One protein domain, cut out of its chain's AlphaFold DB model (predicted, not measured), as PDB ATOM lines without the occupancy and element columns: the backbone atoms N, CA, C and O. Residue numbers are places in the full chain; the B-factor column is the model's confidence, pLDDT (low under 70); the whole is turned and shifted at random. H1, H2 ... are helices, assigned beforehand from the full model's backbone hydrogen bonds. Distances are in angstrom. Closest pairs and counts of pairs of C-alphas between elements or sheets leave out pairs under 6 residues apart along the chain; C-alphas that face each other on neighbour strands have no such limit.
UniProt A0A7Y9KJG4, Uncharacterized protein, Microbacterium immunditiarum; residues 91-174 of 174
ATOM      1  N   ASP A  91      -0.153 -21.494  14.783       87.12
ATOM      2  CA  ASP A  91       0.144 -22.366  15.920       87.12
ATOM      3  C   ASP A  91      -1.102 -22.616  16.779       87.12
ATOM      4  O   ASP A  91      -1.436 -23.764  17.053       87.12
ATOM      5  N   GLU A  92      -1.845 -21.575  17.173       87.19
ATOM      6  CA  GLU A  92      -3.079 -21.745  17.957       87.19
ATOM      7  C   GLU A  92      -4.130 -22.591  17.225       87.19
ATOM      8  O   GLU A  92      -4.822 -23.393  17.857       87.19
ATOM      9  N   TRP A  93      -4.241 -22.448  15.902       90.06
ATOM     10  CA  TRP A  93      -5.094 -23.303  15.081       90.06
ATOM     11  C   TRP A  93      -4.628 -24.761  15.111       90.06
ATOM     12  O   TRP A  93      -5.456 -25.637  15.348       90.06
ATOM     13  N   GLU A  94      -3.329 -25.041  14.968       88.94
ATOM     14  CA  GLU A  94      -2.816 -26.421  15.007       88.94
ATOM     15  C   GLU A  94      -3.102 -27.093  16.363       88.94
ATOM     16  O   GLU A  94      -3.418 -28.282  16.422       88.94
ATOM     17  N   TRP A  95      -3.072 -26.325  17.456       83.56
ATOM     18  CA  TRP A  95      -3.403 -26.825  18.795       83.56
ATOM     19  C   TRP A  95      -4.902 -27.038  19.042       83.56
ATOM     20  O   TRP A  95      -5.263 -27.795  19.944       83.56
ATOM     21  N   THR A  96      -5.778 -26.357  18.301       85.88
ATOM     22  CA  THR A  96      -7.234 -26.353  18.554       85.88
ATOM     23  C   THR A  96      -8.052 -27.073  17.486       85.88
ATOM     24  O   THR A  96      -9.214 -27.407  17.732       85.88
ATOM     25  N   THR A  97      -7.461 -27.350  16.323       88.38
ATOM     26  CA  THR A  97      -8.092 -28.108  15.245       88.38
ATOM     27  C   THR A  97      -8.352 -29.562  15.648       88.38
ATOM     28  O   THR A  97      -7.596 -30.161  16.411       88.38
ATOM     29  N   GLN A  98      -9.424 -30.163  15.120       84.56
ATOM     30  CA  GLN A  98      -9.693 -31.593  15.317       84.56
ATOM     31  C   GLN A  98      -8.729 -32.467  14.498       84.56
ATOM     32  O   GLN A  98      -8.501 -33.627  14.836       84.56
ATOM     33  N   GLU A  99      -8.145 -31.918  13.429       90.69
ATOM     34  CA  GLU A  99      -7.199 -32.589  12.533       90.69
ATOM     35  C   GLU A  99      -5.739 -32.462  13.003       90.69
ATOM     36  O   GLU A  99      -4.832 -32.249  12.196       90.69
ATOM     37  N   HIS A 100      -5.487 -32.607  14.304       91.25
ATOM     38  CA  HIS A 100      -4.130 -32.613  14.852       91.25
ATOM     39  C   HIS A 100      -3.457 -33.996  14.717       91.25
ATOM     40  O   HIS A 100      -4.105 -35.022  14.473       91.25
ATOM     41  N   SER A 101      -2.141 -34.043  14.928       93.31
ATOM     42  CA  SER A 101      -1.298 -35.234  14.721       93.31
ATOM     43  C   SER A 101      -1.753 -36.460  15.524       93.31
ATOM     44  O   SER A 101      -1.844 -37.560  14.981       93.31
ATOM     45  N   GLU A 102      -2.127 -36.284  16.795       94.31
ATOM     46  CA  GLU A 102      -2.642 -37.383  17.631       94.31
ATOM     47  C   GLU A 102      -3.924 -38.019  17.066       94.31
ATOM     48  O   GLU A 102      -4.126 -39.227  17.199       94.31
ATOM     49  N   GLY A 103      -4.769 -37.236  16.385       94.50
ATOM     50  CA  GLY A 103      -5.965 -37.741  15.717       94.50
ATOM     51  C   GLY A 103      -5.606 -38.651  14.543       94.50
ATOM     52  O   GLY A 103      -6.139 -39.758  14.443       94.50
ATOM     53  N   LEU A 104      -4.637 -38.239  13.720       96.62
ATOM     54  CA  LEU A 104      -4.151 -39.038  12.592       96.62
ATOM     55  C   LEU A 104      -3.475 -40.333  13.064       96.62
ATOM     56  O   LEU A 104      -3.710 -41.405  12.509       96.62
ATOM     57  N   ILE A 105      -2.668 -40.252  14.125       97.44
ATOM     58  CA  ILE A 105      -2.021 -41.418  14.739       97.44
ATOM     59  C   ILE A 105      -3.078 -42.394  15.271       97.44
ATOM     60  O   ILE A 105      -2.987 -43.596  15.021       97.44
ATOM     61  N   SER A 106      -4.099 -41.893  15.976       96.12
ATOM     62  CA  SER A 106      -5.197 -42.725  16.476       96.12
ATOM     63  C   SER A 106      -5.983 -43.381  15.340       96.12
ATOM     64  O   SER A 106      -6.295 -44.571  15.429       96.12
ATOM     65  N   TRP A 107      -6.255 -42.643  14.262       96.88
ATOM     66  CA  TRP A 107      -6.873 -43.182  13.051       96.88
ATOM     67  C   TRP A 107      -6.041 -44.325  12.455       96.88
ATOM     68  O   TRP A 107      -6.587 -45.396  12.190       96.88
ATOM     69  N   ALA A 108      -4.724 -44.149  12.321       97.19
ATOM     70  CA  ALA A 108      -3.850 -45.166  11.743       97.19
ATOM     71  C   ALA A 108      -3.818 -46.457  12.580       97.19
ATOM     72  O   ALA A 108      -3.882 -47.548  12.019       97.19
ATOM     73  N   TYR A 109      -3.795 -46.354  13.913       95.94
ATOM     74  CA  TYR A 109      -3.888 -47.532  14.786       95.94
ATOM     75  C   TYR A 109      -5.230 -48.262  14.647       95.94
ATOM     76  O   TYR A 109      -5.253 -49.486  14.554       95.94
ATOM     77  N   ARG A 110      -6.352 -47.538  14.559       95.50
ATOM     78  CA  ARG A 110      -7.667 -48.163  14.322       95.50
ATOM     79  C   ARG A 110      -7.746 -48.835  12.953       95.50
ATOM     80  O   ARG A 110      -8.329 -49.905  12.828       95.50
ATOM     81  N   MET A 111      -7.126 -48.249  11.932       95.62
ATOM     82  CA  MET A 111      -7.012 -48.869  10.609       95.62
ATOM     83  C   MET A 111      -6.210 -50.176  10.643       95.62
ATOM     84  O   MET A 111      -6.573 -51.121   9.946       95.62
ATOM     85  N   GLN A 112      -5.156 -50.258  11.462       94.44
ATOM     86  CA  GLN A 112      -4.404 -51.501  11.678       94.44
ATOM     87  C   GLN A 112      -5.279 -52.578  12.334       94.44
ATOM     88  O   GLN A 112      -5.359 -53.691  11.825       94.44
ATOM     89  N   GLU A 113      -6.014 -52.230  13.394       92.56
ATOM     90  CA  GLU A 113      -6.965 -53.145  14.044       92.56
ATOM     91  C   GLU A 113      -8.059 -53.644  13.082       92.56
ATOM     92  O   GLU A 113      -8.443 -54.817  13.126       92.56
ATOM     93  N   GLN A 114      -8.541 -52.758  12.200       91.94
ATOM     94  CA  GLN A 114      -9.514 -53.083  11.154       91.94
ATOM     95  C   GLN A 114      -8.934 -54.045  10.114       91.94
ATOM     96  O   GLN A 114      -9.610 -54.992   9.714       91.94
ATOM     97  N   ALA A 115      -7.680 -53.844   9.702       88.12
ATOM     98  CA  ALA A 115      -6.990 -54.735   8.770       88.12
ATOM     99  C   ALA A 115      -6.735 -56.128   9.371       88.12
ATOM    100  O   ALA A 115      -6.843 -57.131   8.665       88.12
ATOM    101  N   ASP A 116      -6.473 -56.192  10.677       88.12
ATOM    102  CA  ASP A 116      -6.299 -57.443  11.418       88.12
ATOM    103  C   ASP A 116      -7.634 -58.182  11.672       88.12
ATOM    104  O   ASP A 116      -7.640 -59.322  12.142       88.12
ATOM    105  N   GLY A 117      -8.774 -57.561  11.337       85.31
ATOM    106  CA  GLY A 117     -10.101 -58.185  11.339       85.31
ATOM    107  C   GLY A 117     -10.771 -58.288  12.710       85.31
ATOM    108  O   GLY A 117     -11.765 -59.001  12.846       85.31
ATOM    109  N   TRP A 118     -10.252 -57.595  13.730       76.69
ATOM    110  CA  TRP A 118     -10.805 -57.641  15.090       76.69
ATOM    111  C   TRP A 118     -12.054 -56.770  15.244       76.69
ATOM    112  O   TRP A 118     -12.969 -57.138  15.981       76.69
ATOM    113  N   VAL A 119     -12.090 -55.620  14.563       87.25
ATOM    114  CA  VAL A 119     -13.172 -54.629  14.640       87.25
ATOM    115  C   VAL A 119     -13.274 -53.889  13.308       87.25
ATOM    116  O   VAL A 119     -12.277 -53.363  12.829       87.25
ATOM    117  N   ASP A 120     -14.470 -53.805  12.727       90.44
ATOM    118  CA  ASP A 120     -14.730 -52.877  11.622       90.44
ATOM    119  C   ASP A 120     -15.082 -51.500  12.195       90.44
ATOM    120  O   ASP A 120     -16.124 -51.329  12.834       90.44
ATOM    121  N   HIS A 121     -14.186 -50.529  12.008       88.62
ATOM    122  CA  HIS A 121     -14.369 -49.158  12.482       88.62
ATOM    123  C   HIS A 121     -15.064 -48.275  11.432       88.62
ATOM    124  O   HIS A 121     -15.312 -47.100  11.707       88.62
ATOM    125  N   GLY A 122     -15.371 -48.810  10.242       92.06
ATOM    126  CA  GLY A 122     -15.945 -48.055   9.127       92.06
ATOM    127  C   GLY A 122     -15.019 -46.954   8.603       92.06
ATOM    128  O   GLY A 122     -15.492 -45.983   8.019       92.06
ATOM    129  N   LEU A 123     -13.711 -47.068   8.856       93.38
ATOM    130  CA  LEU A 123     -12.715 -46.074   8.464       93.38
ATOM    131  C   LEU A 123     -12.200 -46.364   7.054       93.38
ATOM    132  O   LEU A 123     -11.956 -47.522   6.699       93.38
ATOM    133  N   THR A 124     -11.964 -45.307   6.275       96.06
ATOM    134  CA  THR A 124     -11.343 -45.406   4.951       96.06
ATOM    135  C   THR A 124     -10.104 -44.515   4.846       96.06
ATOM    136  O   THR A 124      -9.932 -43.551   5.597       96.06
ATOM    137  N   VAL A 125      -9.206 -44.866   3.921       97.00
ATOM    138  CA  VAL A 125      -8.031 -44.040   3.589       97.00
ATOM    139  C   VAL A 125      -8.435 -42.791   2.808       97.00
ATOM    140  O   VAL A 125      -7.820 -41.750   3.000       97.00
ATOM    141  N   GLU A 126      -9.469 -42.888   1.975       97.12
ATOM    142  CA  GLU A 126      -9.997 -41.780   1.174       97.12
ATOM    143  C   GLU A 126     -10.531 -40.656   2.075       97.12
ATOM    144  O   GLU A 126     -10.074 -39.520   1.972       97.12
ATOM    145  N   ASP A 127     -11.366 -40.987   3.070       96.00
ATOM    146  CA  ASP A 127     -11.893 -39.996   4.021       96.00
ATOM    147  C   ASP A 127     -10.771 -39.292   4.801       96.00
ATOM    148  O   ASP A 127     -10.834 -38.092   5.081       96.00
ATOM    149  N   ALA A 128      -9.728 -40.038   5.177       96.62
ATOM    150  CA  ALA A 128      -8.575 -39.476   5.867       96.62
ATOM    151  C   ALA A 128      -7.718 -38.605   4.940       96.62
ATOM    152  O   ALA A 128      -7.240 -37.561   5.381       96.62
ATOM    153  N   ALA A 129      -7.549 -38.995   3.674       97.31
ATOM    154  CA  ALA A 129      -6.833 -38.207   2.675       97.31
ATOM    155  C   ALA A 129      -7.510 -36.853   2.461       97.31
ATOM    156  O   ALA A 129      -6.839 -35.826   2.536       97.31
ATOM    157  N   ASP A 130      -8.834 -36.832   2.313       95.75
ATOM    158  CA  ASP A 130      -9.606 -35.598   2.149       95.75
ATOM    159  C   ASP A 130      -9.589 -34.732   3.413       95.75
ATOM    160  O   ASP A 130      -9.403 -33.512   3.356       95.75
ATOM    161  N   ARG A 131      -9.747 -35.356   4.586       94.69
ATOM    162  CA  ARG A 131      -9.775 -34.639   5.865       94.69
ATOM    163  C   ARG A 131      -8.429 -33.997   6.183       94.69
ATOM    164  O   ARG A 131      -8.374 -32.812   6.527       94.69
ATOM    165  N   TYR A 132      -7.358 -34.781   6.074       96.50
ATOM    166  CA  TYR A 132      -6.008 -34.353   6.412       96.50
ATOM    167  C   TYR A 132      -5.284 -33.682   5.241       96.50
ATOM    168  O   TYR A 132      -4.255 -33.065   5.473       96.50
ATOM    169  N   LEU A 133      -5.799 -33.719   4.012       96.81
ATOM    170  CA  LEU A 133      -5.069 -33.267   2.817       96.81
ATOM    171  C   LEU A 133      -3.701 -33.961   2.694       96.81
ATOM    172  O   LEU A 133      -2.685 -33.325   2.422       96.81
ATOM    173  N   LEU A 134      -3.676 -35.271   2.948       97.56
ATOM    174  CA  LEU A 134      -2.492 -36.119   2.809       97.56
ATOM    175  C   LEU A 134      -2.670 -37.078   1.629       97.56
ATOM    176  O   LEU A 134      -3.780 -37.564   1.410       97.56
ATOM    177  N   PRO A 135      -1.598 -37.424   0.896       97.88
ATOM    178  CA  PRO A 135      -1.681 -38.439  -0.146       97.88
ATOM    179  C   PRO A 135      -2.142 -39.790   0.415       97.88
ATOM    180  O   PRO A 135      -1.627 -40.260   1.431       97.88
ATOM    181  N   GLU A 136      -3.033 -40.484  -0.296       97.94
ATOM    182  CA  GLU A 136      -3.446 -41.837   0.098       97.94
ATOM    183  C   GLU A 136      -2.261 -42.804   0.233       97.94
ATOM    184  O   GLU A 136      -2.282 -43.699   1.077       97.94
ATOM    185  N   THR A 137      -1.220 -42.643  -0.590       97.88
ATOM    186  CA  THR A 137      -0.007 -43.471  -0.528       97.88
ATOM    187  C   THR A 137       0.705 -43.315   0.811       97.88
ATOM    188  O   THR A 137       1.015 -44.319   1.447       97.88
ATOM    189  N   PHE A 138       0.864 -42.078   1.284       98.19
ATOM    190  CA  PHE A 138       1.449 -41.769   2.589       98.19
ATOM    191  C   PHE A 138       0.651 -42.422   3.723       98.19
ATOM    192  O   PHE A 138       1.206 -43.074   4.605       98.19
ATOM    193  N   LEU A 139      -0.677 -42.313   3.663       98.19
ATOM    194  CA  LEU A 139      -1.571 -42.900   4.659       98.19
ATOM    195  C   LEU A 139      -1.516 -44.434   4.666       98.19
ATOM    196  O   LEU A 139      -1.488 -45.047   5.732       98.19
ATOM    197  N   ARG A 140      -1.452 -45.077   3.493       97.75
ATOM    198  CA  ARG A 140      -1.303 -46.541   3.378       97.75
ATOM    199  C   ARG A 140       0.036 -47.023   3.934       97.75
ATOM    200  O   ARG A 140       0.073 -48.053   4.609       97.75
ATOM    201  N   GLU A 141       1.116 -46.288   3.687       97.88
ATOM    202  CA  GLU A 141       2.440 -46.580   4.248       97.88
ATOM    203  C   GLU A 141       2.454 -46.417   5.772       97.88
ATOM    204  O   GLU A 141       2.941 -47.302   6.479       97.88
ATOM    205  N   MET A 142       1.830 -45.356   6.291       98.00
ATOM    206  CA  MET A 142       1.679 -45.125   7.728       98.00
ATOM    207  C   MET A 142       0.916 -46.267   8.409       98.00
ATOM    208  O   MET A 142       1.385 -46.797   9.419       98.00
ATOM    209  N   VAL A 143      -0.219 -46.691   7.839       97.12
ATOM    210  CA  VAL A 143      -1.015 -47.830   8.338       97.12
ATOM    211  C   VAL A 143      -0.228 -49.139   8.255       97.12
ATOM    212  O   VAL A 143      -0.343 -49.974   9.143       97.12
ATOM    213  N   SER A 144       0.626 -49.319   7.248       96.69
ATOM    214  CA  SER A 144       1.461 -50.524   7.116       96.69
ATOM    215  C   SER A 144       2.698 -50.514   8.026       96.69
ATOM    216  O   SER A 144       3.389 -51.527   8.151       96.69
ATOM    217  N   SER A 145       3.015 -49.375   8.648       97.12
ATOM    218  CA  SER A 145       4.191 -49.224   9.504       97.12
ATOM    219  C   SER A 145       3.999 -49.880  10.875       97.12
ATOM    220  O   SER A 145       2.905 -49.920  11.431       97.12
ATOM    221  N   SER A 146       5.090 -50.329  11.498       94.06
ATOM    222  CA  SER A 146       5.031 -50.903  12.853       94.06
ATOM    223  C   SER A 146       4.700 -49.876  13.946       94.06
ATOM    224  O   SER A 146       4.369 -50.250  15.068       94.06
ATOM    225  N   SER A 147       4.843 -48.581  13.658       97.31
ATOM    226  CA  SER A 147       4.512 -47.499  14.583       97.31
ATOM    227  C   SER A 147       4.107 -46.261  13.780       97.31
ATOM    228  O   SER A 147       4.989 -45.510  13.357       97.31
ATOM    229  N   PRO A 148       2.795 -46.012  13.613       97.62
ATOM    230  CA  PRO A 148       2.284 -44.807  12.968       97.62
ATOM    231  C   PRO A 148       2.852 -43.512  13.559       97.62
ATOM    232  O   PRO A 148       3.210 -42.603  12.817       97.62
ATOM    233  N   ARG A 149       3.023 -43.439  14.888       97.31
ATOM    234  CA  ARG A 149       3.680 -42.294  15.542       97.31
ATOM    235  C   ARG A 149       5.099 -42.082  15.019       97.31
ATOM    236  O   ARG A 149       5.417 -40.992  14.555       97.31
ATOM    237  N   ARG A 150       5.940 -43.120  15.073       97.56
ATOM    238  CA  ARG A 150       7.330 -43.024  14.613       97.56
ATOM    239  C   ARG A 150       7.397 -42.718  13.118       97.56
ATOM    240  O   ARG A 150       8.277 -41.980  12.704       97.56
ATOM    241  N   PHE A 151       6.477 -43.274  12.329       98.12
ATOM    242  CA  PHE A 151       6.362 -42.975  10.905       98.12
ATOM    243  C   PHE A 151       6.121 -41.480  10.675       98.12
ATOM    244  O   PHE A 151       6.848 -40.874   9.897       98.12
ATOM    245  N   LEU A 152       5.169 -40.870  11.385       96.81
ATOM    246  CA  LEU A 152       4.896 -39.435  11.263       96.81
ATOM    247  C   LEU A 152       6.094 -38.583  11.727       96.81
ATOM    248  O   LEU A 152       6.473 -37.639  11.045       96.81
ATOM    249  N   GLU A 153       6.750 -38.960  12.832       96.50
ATOM    250  CA  GLU A 153       7.961 -38.284  13.335       96.50
ATOM    251  C   GLU A 153       9.127 -38.302  12.328       96.50
ATOM    252  O   GLU A 153       9.951 -37.388  12.325       96.50
ATOM    253  N   THR A 154       9.214 -39.327  11.472       97.44
ATOM    254  CA  THR A 154      10.241 -39.417  10.419       97.44
ATOM    255  C   THR A 154       9.854 -38.741   9.105       97.44
ATOM    256  O   THR A 154      10.717 -38.613   8.240       97.44
ATOM    257  N   HIS A 155       8.607 -38.282   8.969       97.25
ATOM    258  CA  HIS A 155       8.086 -37.567   7.797       97.25
ATOM    259  C   HIS A 155       7.523 -36.188   8.189       97.25
ATOM    260  O   HIS A 155       6.338 -35.903   7.989       97.25
ATOM    261  N   PRO A 156       8.345 -35.317   8.809       95.31
ATOM    262  CA  PRO A 156       7.868 -34.028   9.293       95.31
ATOM    263  C   PRO A 156       7.463 -33.090   8.151       95.31
ATOM    264  O   PRO A 156       6.609 -32.238   8.356       95.31
ATOM    265  N   GLN A 157       8.053 -33.236   6.960       96.44
ATOM    266  CA  GLN A 157       7.770 -32.354   5.830       96.44
ATOM    267  C   GLN A 157       6.359 -32.586   5.280       96.44
ATOM    268  O   GLN A 157       5.616 -31.631   5.085       96.44
ATOM    269  N   GLU A 158       5.965 -33.840   5.079       96.38
ATOM    270  CA  GLU A 158       4.642 -34.211   4.582       96.38
ATOM    271  C   GLU A 158       3.543 -33.780   5.559       96.38
ATOM    272  O   GLU A 158       2.487 -33.302   5.140       96.38
ATOM    273  N   TRP A 159       3.799 -33.903   6.868       95.38
ATOM    274  CA  TRP A 159       2.890 -33.387   7.891       95.38
ATOM    275  C   TRP A 159       2.791 -31.860   7.863       95.38
ATOM    276  O   TRP A 159       1.687 -31.325   7.917       95.38
ATOM    277  N   GLU A 160       3.920 -31.163   7.746       95.06
ATOM    278  CA  GLU A 160       3.971 -29.701   7.720       95.06
ATOM    279  C   GLU A 160       3.258 -29.125   6.487       95.06
ATOM    280  O   GLU A 160       2.433 -28.226   6.610       95.06
ATOM    281  N   GLU A 161       3.494 -29.685   5.297       95.81
ATOM    282  CA  GLU A 161       2.803 -29.279   4.064       95.81
ATOM    283  C   GLU A 161       1.286 -29.478   4.173       95.81
ATOM    284  O   GLU A 161       0.488 -28.642   3.742       95.81
ATOM    285  N   SER A 162       0.888 -30.579   4.800       95.88
ATOM    286  CA  SER A 162      -0.496 -30.921   5.082       95.88
ATOM    287  C   SER A 162      -1.138 -29.961   6.097       95.88
ATOM    288  O   SER A 162      -2.275 -29.524   5.902       95.88
ATOM    289  N   VAL A 163      -0.407 -29.569   7.146       94.75
ATOM    290  CA  VAL A 163      -0.809 -28.526   8.099       94.75
ATOM    291  C   VAL A 163      -1.004 -27.187   7.393       94.75
ATOM    292  O   VAL A 163      -2.070 -26.594   7.533       94.75
ATOM    293  N   GLU A 164      -0.039 -26.735   6.593       93.50
ATOM    294  CA  GLU A 164      -0.122 -25.456   5.879       93.50
ATOM    295  C   GLU A 164      -1.286 -25.428   4.879       93.50
ATOM    296  O   GLU A 164      -2.029 -24.447   4.801       93.50
ATOM    297  N   ALA A 165      -1.518 -26.528   4.156       92.94
ATOM    298  CA  ALA A 165      -2.651 -26.645   3.242       92.94
ATOM    299  C   ALA A 165      -4.001 -26.562   3.977       92.94
ATOM    300  O   ALA A 165      -4.917 -25.865   3.528       92.94
ATOM    301  N   ARG A 166      -4.130 -27.242   5.124       94.00
ATOM    302  CA  ARG A 166      -5.344 -27.184   5.952       94.00
ATOM    303  C   ARG A 166      -5.526 -25.819   6.607       94.00
ATOM    304  O   ARG A 166      -6.640 -25.306   6.614       94.00
ATOM    305  N   TRP A 167      -4.449 -25.202   7.085       90.94
ATOM    306  CA  TRP A 167      -4.484 -23.846   7.620       90.94
ATOM    307  C   TRP A 167      -4.958 -22.851   6.557       90.94
ATOM    308  O   TRP A 167      -5.851 -22.047   6.819       90.94
ATOM    309  N   ALA A 168      -4.442 -22.939   5.328       87.56
ATOM    310  CA  ALA A 168      -4.887 -22.102   4.217       87.56
ATOM    311  C   ALA A 168      -6.371 -22.318   3.875       87.56
ATOM    312  O   ALA A 168      -7.077 -21.346   3.613       87.56
ATOM    313  N   ARG A 169      -6.859 -23.567   3.905       86.44
ATOM    314  CA  ARG A 169      -8.282 -23.894   3.717       86.44
ATOM    315  C   ARG A 169      -9.147 -23.253   4.803       86.44
ATOM    316  O   ARG A 169     -10.111 -22.564   4.482       86.44
ATOM    317  N   ASP A 170      -8.786 -23.451   6.067       82.94
ATOM    318  CA  ASP A 170      -9.621 -23.072   7.208       82.94
ATOM    319  C   ASP A 170      -9.598 -21.555   7.461       82.94
ATOM    320  O   ASP A 170     -10.641 -20.953   7.733       82.94
ATOM    321  N   SER A 171      -8.436 -20.914   7.291       73.12
ATOM    322  CA  SER A 171      -8.265 -19.459   7.434       73.12
ATOM    323  C   SER A 171      -8.959 -18.643   6.338       73.12
ATOM    324  O   SER A 171      -9.252 -17.469   6.550       73.12
ATOM    325  N   GLN A 172      -9.264 -19.245   5.183       60.53
ATOM    326  CA  GLN A 172     -10.053 -18.606   4.120       60.53
ATOM    327  C   GLN A 172     -11.567 -18.715   4.349       60.53
ATOM    328  O   GLN A 172     -12.330 -17.927   3.789       60.53
ATOM    329  N   THR A 173     -12.013 -19.681   5.155       51.44
ATOM    330  CA  THR A 173     -13.436 -19.915   5.460       51.44
ATOM    331  C   THR A 173     -13.933 -19.258   6.751       51.44
ATOM    332  O   THR A 173     -15.142 -19.267   6.987       51.44
ATOM    333  N   GLY A 174     -13.036 -18.708   7.579       49.44
ATOM    334  CA  GLY A 174     -13.353 -18.075   8.871       49.44
ATOM    335  C   GLY A 174     -13.488 -16.561   8.823       49.44
ATOM    336  O   GLY A 174     -14.416 -16.039   9.486       49.44
TER     337      GLY A 174
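AT A GLANCE: This is residues 91 to 174 of the 174 residues of an uncharacterized protein of Microbacterium immunditiarum (UniProt A0A7Y9KJG4). The longest helix, H6, makes one end of an elongated body with short H1 crossing it; the rest is a cluster in which H2 and H3 run side by side in opposite directions, H4 packs crosswise on both, and H5 packs on H2. The printed part has 84 residues with six named helices, H1 to H6 in chain order, and no named strand: all helix. It is compact, with a radius of gyration of the C-alphas of 13.0 A, and spans 40 by 26 by 21 A.

IN THESE COORDINATES: H6, residues 156 to 173, is 25.8 A long and ends at C-alpha 173 (-13.436, -19.915, 5.460). H2, residues 101 to 115, is 21.2 A long. H3 is residues 125 to 132, H4 136 to 144 and H5 148 to 154. H1, residues 91 to 96, begins at C-alpha 91 (0.144, -22.366, 15.920).

HOW THE PARTS SIT: H6 only just touches H3, with 3 pairs of C-alphas within 8 A, through its residues 162 to 166 alone; the closest C-alphas, of Tyr 132 and Ser 162, are 6.6 A apart. H6 and H1 also only just touch, with 3 such pairs, about perpendicular at 79 degrees; the closest C-alphas are Glu 94 and Val 163, 7.5 A. H3 touches H4, closest at C-alphas 129 and 136, 5.6 A. H4 touches H2, closest at C-alphas 143 and 108, 5.2 A. H2 touches H5 at a steep tilt of 48 degrees, opposite ways, closest at C-alphas 105 and 148, 5.8 A. H4 and H5 only just touch, and only at the corner, with 3 pairs of C-alphas within 8 A. Every O i to N i+4 pair is within hydrogen-bond range in H1 to H5, and 13 of 14 in H6.

THE WHOLE: The C-alphas farthest apart, of Trp 118 and Gln 172, are 40.6 A apart. The printed part has no cut, and no link is long. Residues 172 to 174 have pLDDT under 70.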